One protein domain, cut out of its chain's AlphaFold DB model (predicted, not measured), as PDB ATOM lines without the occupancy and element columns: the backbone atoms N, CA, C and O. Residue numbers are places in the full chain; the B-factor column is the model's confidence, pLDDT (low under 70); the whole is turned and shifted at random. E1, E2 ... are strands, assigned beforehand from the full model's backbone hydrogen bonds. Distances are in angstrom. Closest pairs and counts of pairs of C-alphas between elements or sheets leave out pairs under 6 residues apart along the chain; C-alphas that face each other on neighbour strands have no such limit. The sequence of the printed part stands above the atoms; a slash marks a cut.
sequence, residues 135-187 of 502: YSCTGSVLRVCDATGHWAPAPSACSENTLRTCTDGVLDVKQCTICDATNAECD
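What this domain is: This is residues 135 to 187 of the 502 residues of an uncharacterized protein of Proteobacteria bacterium (UniProt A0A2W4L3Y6). A three-stranded sheet, E1 E2 E3, and a two-stranded hairpin, E4 and E5, make a small sandwich, only partly face to face, with their strands crossed at 60 degrees. The turn between E2 and E3 is at one end of the long axis, and residues 176 to 187, a loop folded back on itself, are at the other. The printed part has 53 residues with five named strands, E1 to E5 in order, and no named helix; both sheets are antiparallel, ordered E1 - E2 - E3 and E4 - E5. The class is all strand, though under half of the residues, 24, are in named elements. The whole is compact, with a radius of gyration of the C-alphas of 10.8 A and spans of 32 by 24 by 16 A.

Where its parts are: E1, residues 135 to 138, begins at C-alpha 135 (130.043, -71.981, 237.815). E2 is residues 141 to 145, 13.1 A long, and E3 is residues 151 to 153. E4, residues 162 to 167, measures 15.7 A. E5, residues 170 to 175, measures 16.3 A and ends at C-alpha 175 (142.579, -77.522, 244.040).

How they stand to each other: E1, E2 and E3 form a meander, each strand the antiparallel neighbour of the one before. N 136 and O 143 of hairpin E1 and E2 are 3.0 A apart, within hydrogen-bond range, as are N 144 and O 152 of hairpin E2 and E3 at 2.9 A. In hairpin E4 and E5, N 163 and O 174 are 2.8 A apart, also within range. The closest C-alphas of E1 and E4 are those of Cys 137 and Cys 166, 5.8 A apart. E3 and E5 are apart.

The domain as a whole: The C-alphas farthest apart, Thr 148 and Asp 187, are 33.4 A apart. The printed part has no cut, and no link between named strands is long. Mean pLDDT of the printed part is 87.2; residue 177 is under 70.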
ATOM      1  N   TYR A 135     130.628 -71.554 236.542       93.38
ATOM      2  CA  TYR A 135     130.043 -71.981 237.815       93.38
ATOM      3  C   TYR A 135     129.653 -70.769 238.653       93.38
ATOM      4  O   TYR A 135     130.399 -69.794 238.731       93.38
ATOM      5  N   SER A 136     128.514 -70.857 239.335       94.12
ATOM      6  CA  SER A 136     128.021 -69.812 240.233       94.12
ATOM      7  C   SER A 136     127.256 -70.417 241.409       94.12
ATOM      8  O   SER A 136     126.908 -71.599 241.408       94.12
ATOM      9  N   CYS A 137     126.994 -69.606 242.428       94.69
ATOM     10  CA  CYS A 137     126.293 -70.011 243.636       94.69
ATOM     11  C   CYS A 137     124.972 -69.254 243.778       94.69
ATOM     12  O   CYS A 137     124.888 -68.046 243.575       94.69
ATOM     13  N   THR A 138     123.919 -69.963 244.181       92.12
ATOM     14  CA  THR A 138     122.672 -69.350 244.660       92.12
ATOM     15  C   THR A 138     122.409 -69.860 246.073       92.12
ATOM     16  O   THR A 138     121.900 -70.963 246.270       92.12
ATOM     17  N   GLY A 139     122.827 -69.084 247.078       89.94
ATOM     18  CA  GLY A 139     122.888 -69.555 248.465       89.94
ATOM     19  C   GLY A 139     123.927 -70.670 248.620       89.94
ATOM     20  O   GLY A 139     125.091 -70.477 248.286       89.94
ATOM     21  N   SER A 140     123.511 -71.842 249.100       87.69
ATOM     22  CA  SER A 140     124.365 -73.036 249.213       87.69
ATOM     23  C   SER A 140     124.323 -73.953 247.981       87.69
ATOM     24  O   SER A 140     124.959 -75.003 247.981       87.69
ATOM     25  N   VAL A 141     123.573 -73.588 246.934       90.00
ATOM     26  CA  VAL A 141     123.409 -74.421 245.734       90.00
ATOM     27  C   VAL A 141     124.435 -74.028 244.676       90.00
ATOM     28  O   VAL A 141     124.408 -72.900 244.176       90.00
ATOM     29  N   LEU A 142     125.294 -74.983 244.307       93.69
ATOM     30  CA  LEU A 142     126.208 -74.867 243.173       93.69
ATOM     31  C   LEU A 142     125.438 -75.028 241.858       93.69
ATOM     32  O   LEU A 142     124.699 -75.998 241.666       93.69
ATOM     33  N   ARG A 143     125.630 -74.079 240.947       95.06
ATOM     34  CA  ARG A 143     125.046 -74.072 239.606       95.06
ATOM     35  C   ARG A 143     126.158 -74.062 238.568       95.06
ATOM     36  O   ARG A 143     127.225 -73.497 238.805       95.06
ATOM     37  N   VAL A 144     125.889 -74.683 237.430       95.38
ATOM     38  CA  VAL A 144     126.741 -74.650 236.242       95.38
ATOM     39  C   VAL A 144     125.913 -74.133 235.077       95.38
ATOM     40  O   VAL A 144     124.729 -74.457 234.969       95.38
ATOM     41  N   CYS A 145     126.518 -73.301 234.244       95.19
ATOM     42  CA  CYS A 145     125.893 -72.876 233.009       95.19
ATOM     43  C   CYS A 145     125.884 -74.044 232.024       95.19
ATOM     44  O   CYS A 145     126.944 -74.598 231.706       95.19
ATOM     45  N   ASP A 146     124.703 -74.453 231.584       92.94
ATOM     46  CA  ASP A 146     124.563 -75.531 230.618       92.94
ATOM     47  C   ASP A 146     124.933 -75.080 229.195       92.94
ATOM     48  O   ASP A 146     125.326 -73.942 228.944       92.94
ATOM     49  N   ALA A 147     124.857 -76.011 228.244       91.75
ATOM     50  CA  ALA A 147     125.186 -75.737 226.848       91.75
ATOM     51  C   ALA A 147     124.181 -74.801 226.150       91.75
ATOM     52  O   ALA A 147     124.473 -74.347 225.049       91.75
ATOM     53  N   THR A 148     123.021 -74.551 226.764       90.69
ATOM     54  CA  THR A 148     122.003 -73.603 226.288       90.69
ATOM     55  C   THR A 148     122.137 -72.231 226.945       90.69
ATOM     56  O   THR A 148     121.241 -71.419 226.803       90.69
ATOM     57  N   GLY A 149     123.220 -71.972 227.691       92.31
ATOM     58  CA  GLY A 149     123.448 -70.657 228.292       92.31
ATOM     59  C   GLY A 149     122.599 -70.383 229.533       92.31
ATOM     60  O   GLY A 149     122.534 -69.244 229.999       92.31
ATOM     61  N   HIS A 150     121.973 -71.415 230.108       92.38
ATOM     62  CA  HIS A 150     121.130 -71.280 231.289       92.38
ATOM     63  C   HIS A 150     121.750 -71.944 232.514       92.38
ATOM     64  O   HIS A 150     122.442 -72.962 232.467       92.38
ATOM     65  N   TRP A 151     121.479 -71.364 233.678       94.62
ATOM     66  CA  TRP A 151     121.997 -71.881 234.935       94.62
ATOM     67  C   TRP A 151     121.222 -73.117 235.423       94.62
ATOM     68  O   TRP A 151     120.128 -72.991 235.992       94.62
ATOM     69  N   ALA A 152     121.847 -74.290 235.362       93.62
ATOM     70  CA  ALA A 152     121.326 -75.548 235.898       93.62
ATOM     71  C   ALA A 152     122.022 -75.946 237.221       93.62
ATOM     72  O   ALA A 152     123.112 -75.452 237.522       93.62
ATOM     73  N   PRO A 153     121.430 -76.826 238.056       92.31
ATOM     74  CA  PRO A 153     122.138 -77.419 239.191       92.31
ATOM     75  C   PRO A 153     123.398 -78.155 238.724       92.31
ATOM     76  O   PRO A 153     123.341 -78.941 237.778       92.31
ATOM     77  N   ALA A 154     124.531 -77.919 239.388       90.75
ATOM     78  CA  ALA A 154     125.759 -78.624 239.047       90.75
ATOM     79  C   ALA A 154     125.622 -80.124 239.378       90.75
ATOM     80  O   ALA A 154     125.184 -80.465 240.479       90.75
ATOM     81  N   PRO A 155     126.007 -81.030 238.462       85.75
ATOM     82  CA  PRO A 155     125.881 -82.470 238.682       85.75
ATOM     83  C   PRO A 155     126.839 -82.992 239.764       85.75
ATOM     84  O   PRO A 155     126.565 -84.015 240.385       85.75
ATOM     85  N   SER A 156     127.951 -82.292 240.002       86.06
ATOM     86  CA  SER A 156     128.930 -82.602 241.041       86.06
ATOM     87  C   SER A 156     129.619 -81.333 241.547       86.06
ATOM     88  O   SER A 156     129.806 -80.369 240.804       86.06
ATOM     89  N   ALA A 157     130.041 -81.360 242.815       87.50
ATOM     90  CA  ALA A 157     130.940 -80.357 243.394       87.50
ATOM     91  C   ALA A 157     132.380 -80.491 242.862       87.50
ATOM     92  O   ALA A 157     133.156 -79.545 242.906       87.50
ATOM     93  N   CYS A 158     132.736 -81.666 242.341       87.44
ATOM     94  CA  CYS A 158     134.051 -81.955 241.784       87.44
ATOM     95  C   CYS A 158     134.043 -81.869 240.261       87.44
ATOM     96  O   CYS A 158     133.223 -82.520 239.611       87.44
ATOM     97  N   SER A 159     135.001 -81.134 239.704       86.69
ATOM     98  CA  SER A 159     135.372 -81.197 238.290       86.69
ATOM     99  C   SER A 159     136.858 -81.511 238.217       86.69
ATOM    100  O   SER A 159     137.681 -80.670 238.583       86.69
ATOM    101  N   GLU A 160     137.194 -82.722 237.768       83.75
ATOM    102  CA  GLU A 160     138.561 -83.252 237.809       83.75
ATOM    103  C   GLU A 160     139.145 -83.149 239.233       83.75
ATOM    104  O   GLU A 160     138.583 -83.676 240.192       83.75
ATOM    105  N   ASN A 161     140.241 -82.407 239.369       85.62
ATOM    106  CA  ASN A 161     140.970 -82.165 240.605       85.62
ATOM    107  C   ASN A 161     140.565 -80.844 241.279       85.62
ATOM    108  O   ASN A 161     141.273 -80.342 242.145       85.62
ATOM    109  N   THR A 162     139.438 -80.248 240.886       88.06
ATOM    110  CA  THR A 162     138.943 -78.996 241.465       88.06
ATOM    111  C   THR A 162     137.646 -79.239 242.224       88.06
ATOM    112  O   THR A 162     136.632 -79.603 241.626       88.06
ATOM    113  N   LEU A 163     137.668 -78.977 243.530       90.31
ATOM    114  CA  LEU A 163     136.475 -78.905 244.363       90.31
ATOM    115  C   LEU A 163     135.883 -77.497 244.288       90.31
ATOM    116  O   LEU A 163     136.574 -76.503 244.515       90.31
ATOM    117  N   ARG A 164     134.591 -77.426 243.982       92.88
ATOM    118  CA  ARG A 164     133.789 -76.206 243.963       92.88
ATOM    119  C   ARG A 164     132.659 -76.352 244.965       92.88
ATOM    120  O   ARG A 164     131.826 -77.247 244.838       92.88
ATOM    121  N   THR A 165     132.607 -75.463 245.942       91.19
ATOM    122  CA  THR A 165     131.541 -75.434 246.947       91.19
ATOM    123  C   THR A 165     130.989 -74.023 247.079       91.19
ATOM    124  O   THR A 165     131.597 -73.047 246.645       91.19
ATOM    125  N   CYS A 166     129.792 -73.913 247.647       91.44
ATOM    126  CA  CYS A 166     129.154 -72.630 247.901       91.44
ATOM    127  C   CYS A 166     129.097 -72.389 249.404       91.44
ATOM    128  O   CYS A 166     128.391 -73.105 250.116       91.44
ATOM    129  N   THR A 167     129.800 -71.360 249.872       88.88
ATOM    130  CA  THR A 167     129.749 -70.912 251.270       88.88
ATOM    131  C   THR A 167     129.156 -69.509 251.297       88.88
ATOM    132  O   THR A 167     129.709 -68.592 250.700       88.88
ATOM    133  N   ASP A 168     127.992 -69.347 251.931       86.94
ATOM    134  CA  ASP A 168     127.263 -68.071 252.022       86.94
ATOM    135  C   ASP A 168     127.028 -67.361 250.670       86.94
ATOM    136  O   ASP A 168     127.058 -66.136 250.569       86.94
ATOM    137  N   GLY A 169     126.780 -68.130 249.602       86.00
ATOM    138  CA  GLY A 169     126.572 -67.589 248.252       86.00
ATOM    139  C   GLY A 169     127.854 -67.220 247.506       86.00
ATOM    140  O   GLY A 169     127.772 -66.761 246.369       86.00
ATOM    141  N   VAL A 170     129.024 -67.443 248.106       89.12
ATOM    142  CA  VAL A 170     130.330 -67.258 247.471       89.12
ATOM    143  C   VAL A 170     130.846 -68.607 246.980       89.12
ATOM    144  O   VAL A 170     130.817 -69.597 247.711       89.12
ATOM    145  N   LEU A 171     131.314 -68.634 245.732       92.00
ATOM    146  CA  LEU A 171     131.968 -69.797 245.145       92.00
ATOM    147  C   LEU A 171     133.371 -69.951 245.744       92.00
ATOM    148  O   LEU A 171     134.243 -69.119 245.490       92.00
ATOM    149  N   ASP A 172     133.581 -71.016 246.513       90.44
ATOM    150  CA  ASP A 172     134.898 -71.441 246.979       90.44
ATOM    151  C   ASP A 172     135.464 -72.487 246.015       90.44
ATOM    152  O   ASP A 172     134.770 -73.419 245.595       90.44
ATOM    153  N   VAL A 173     136.720 -72.298 245.616       89.94
ATOM    154  CA  VAL A 173     137.387 -73.131 244.613       89.94
ATOM    155  C   VAL A 173     138.700 -73.618 245.193       89.94
ATOM    156  O   VAL A 173     139.646 -72.843 245.350       89.94
ATOM    157  N   LYS A 174     138.778 -74.921 245.460       86.88
ATOM    158  CA  LYS A 174     139.967 -75.566 246.013       86.88
ATOM    159  C   LYS A 174     140.541 -76.569 245.014       86.88
ATOM    160  O   LYS A 174     139.822 -77.390 244.455       86.88
ATOM    161  N   GLN A 175     141.848 -76.490 244.778       84.19
ATOM    162  CA  GLN A 175     142.579 -77.522 244.040       84.19
ATOM    163  C   GLN A 175     142.864 -78.696 244.988       84.19
ATOM    164  O   GLN A 175     143.352 -78.474 246.095       84.19
ATOM    165  N   CYS A 176     142.551 -79.916 244.556       76.00
ATOM    166  CA  CYS A 176     142.733 -81.163 245.295       76.00
ATOM    167  C   CYS A 176     143.611 -82.136 244.489       76.00
ATOM    168  O   CYS A 176     143.682 -82.055 243.265       76.00
ATOM    169  N   THR A 177     144.214 -83.130 245.144       69.56
ATOM    170  CA  THR A 177     144.821 -84.269 244.414       69.56
ATOM    171  C   THR A 177     143.763 -85.253 243.930       69.56
ATOM    172  O   THR A 177     143.801 -85.706 242.789       69.56
ATOM    173  N   ILE A 178     142.803 -85.561 244.801       71.88
ATOM    174  CA  ILE A 178     141.595 -86.319 244.496       71.88
ATOM    175  C   ILE A 178     140.443 -85.527 245.104       71.88
ATOM    176  O   ILE A 178     140.460 -85.212 246.296       71.88
ATOM    177  N   CYS A 179     139.470 -85.172 244.273       82.44
ATOM    178  CA  CYS A 179     138.233 -84.557 244.726       82.44
ATOM    179  C   CYS A 179     137.206 -85.663 244.982       82.44
ATOM    180  O   CYS A 179     136.785 -86.349 244.045       82.44
ATOM    181  N   ASP A 180     136.820 -85.868 246.242       80.12
ATOM    182  CA  ASP A 180     135.780 -86.835 246.587       80.12
ATOM    183  C   ASP A 180     134.405 -86.218 246.316       80.12
ATOM    184  O   ASP A 180     133.867 -85.447 247.114       80.12
ATOM    185  N   ALA A 181     133.821 -86.575 245.172       78.31
ATOM    186  CA  ALA A 181     132.511 -86.081 244.760       78.31
ATOM    187  C   ALA A 181     131.366 -86.535 245.682       78.31
ATOM    188  O   ALA A 181     130.320 -85.887 245.690       78.31
ATOM    189  N   THR A 182     131.546 -87.617 246.449       76.94
ATOM    190  CA  THR A 182     130.513 -88.153 247.352       76.94
ATOM    191  C   THR A 182     130.362 -87.274 248.583       76.94
ATOM    192  O   THR A 182     129.244 -87.002 249.016       76.94
ATOM    193  N   ASN A 183     131.493 -86.829 249.130       73.25
ATOM    194  CA  ASN A 183     131.545 -86.052 250.366       73.25
ATOM    195  C   ASN A 183     131.767 -84.550 250.129       73.25
ATOM    196  O   ASN A 183     131.623 -83.769 251.061       73.25
ATOM    197  N   ALA A 184     132.053 -84.141 248.886       78.00
ATOM    198  CA  ALA A 184     132.392 -82.769 248.505       78.00
ATOM    199  C   ALA A 184     133.607 -82.214 249.279       78.00
ATOM    200  O   ALA A 184     133.588 -81.079 249.754       78.00
ATOM    201  N   GLU A 185     134.676 -83.014 249.381       79.94
ATOM    202  CA  GLU A 185     135.903 -82.691 250.127       79.94
ATOM    203  C   GLU A 185     137.180 -82.998 249.312       79.94
ATOM    204  O   GLU A 185     137.167 -83.809 248.382       79.94
ATOM    205  N   CYS A 186     138.298 -82.344 249.660       77.56
ATOM    206  CA  CYS A 186     139.631 -82.730 249.174       77.56
ATOM    207  C   CYS A 186     140.261 -83.748 250.139       77.56
ATOM    208  O   CYS A 186     140.344 -83.472 251.337       77.56
ATOM    209  N   ASP A 187     140.788 -84.863 249.624       73.44
ATOM    210  CA  ASP A 187     141.571 -85.832 250.413       73.44
ATOM    211  C   ASP A 187     143.065 -85.432 250.453       73.44
ATOM    212  O   ASP A 187     143.894 -85.978 249.719       73.44
TER     213      ASP A 187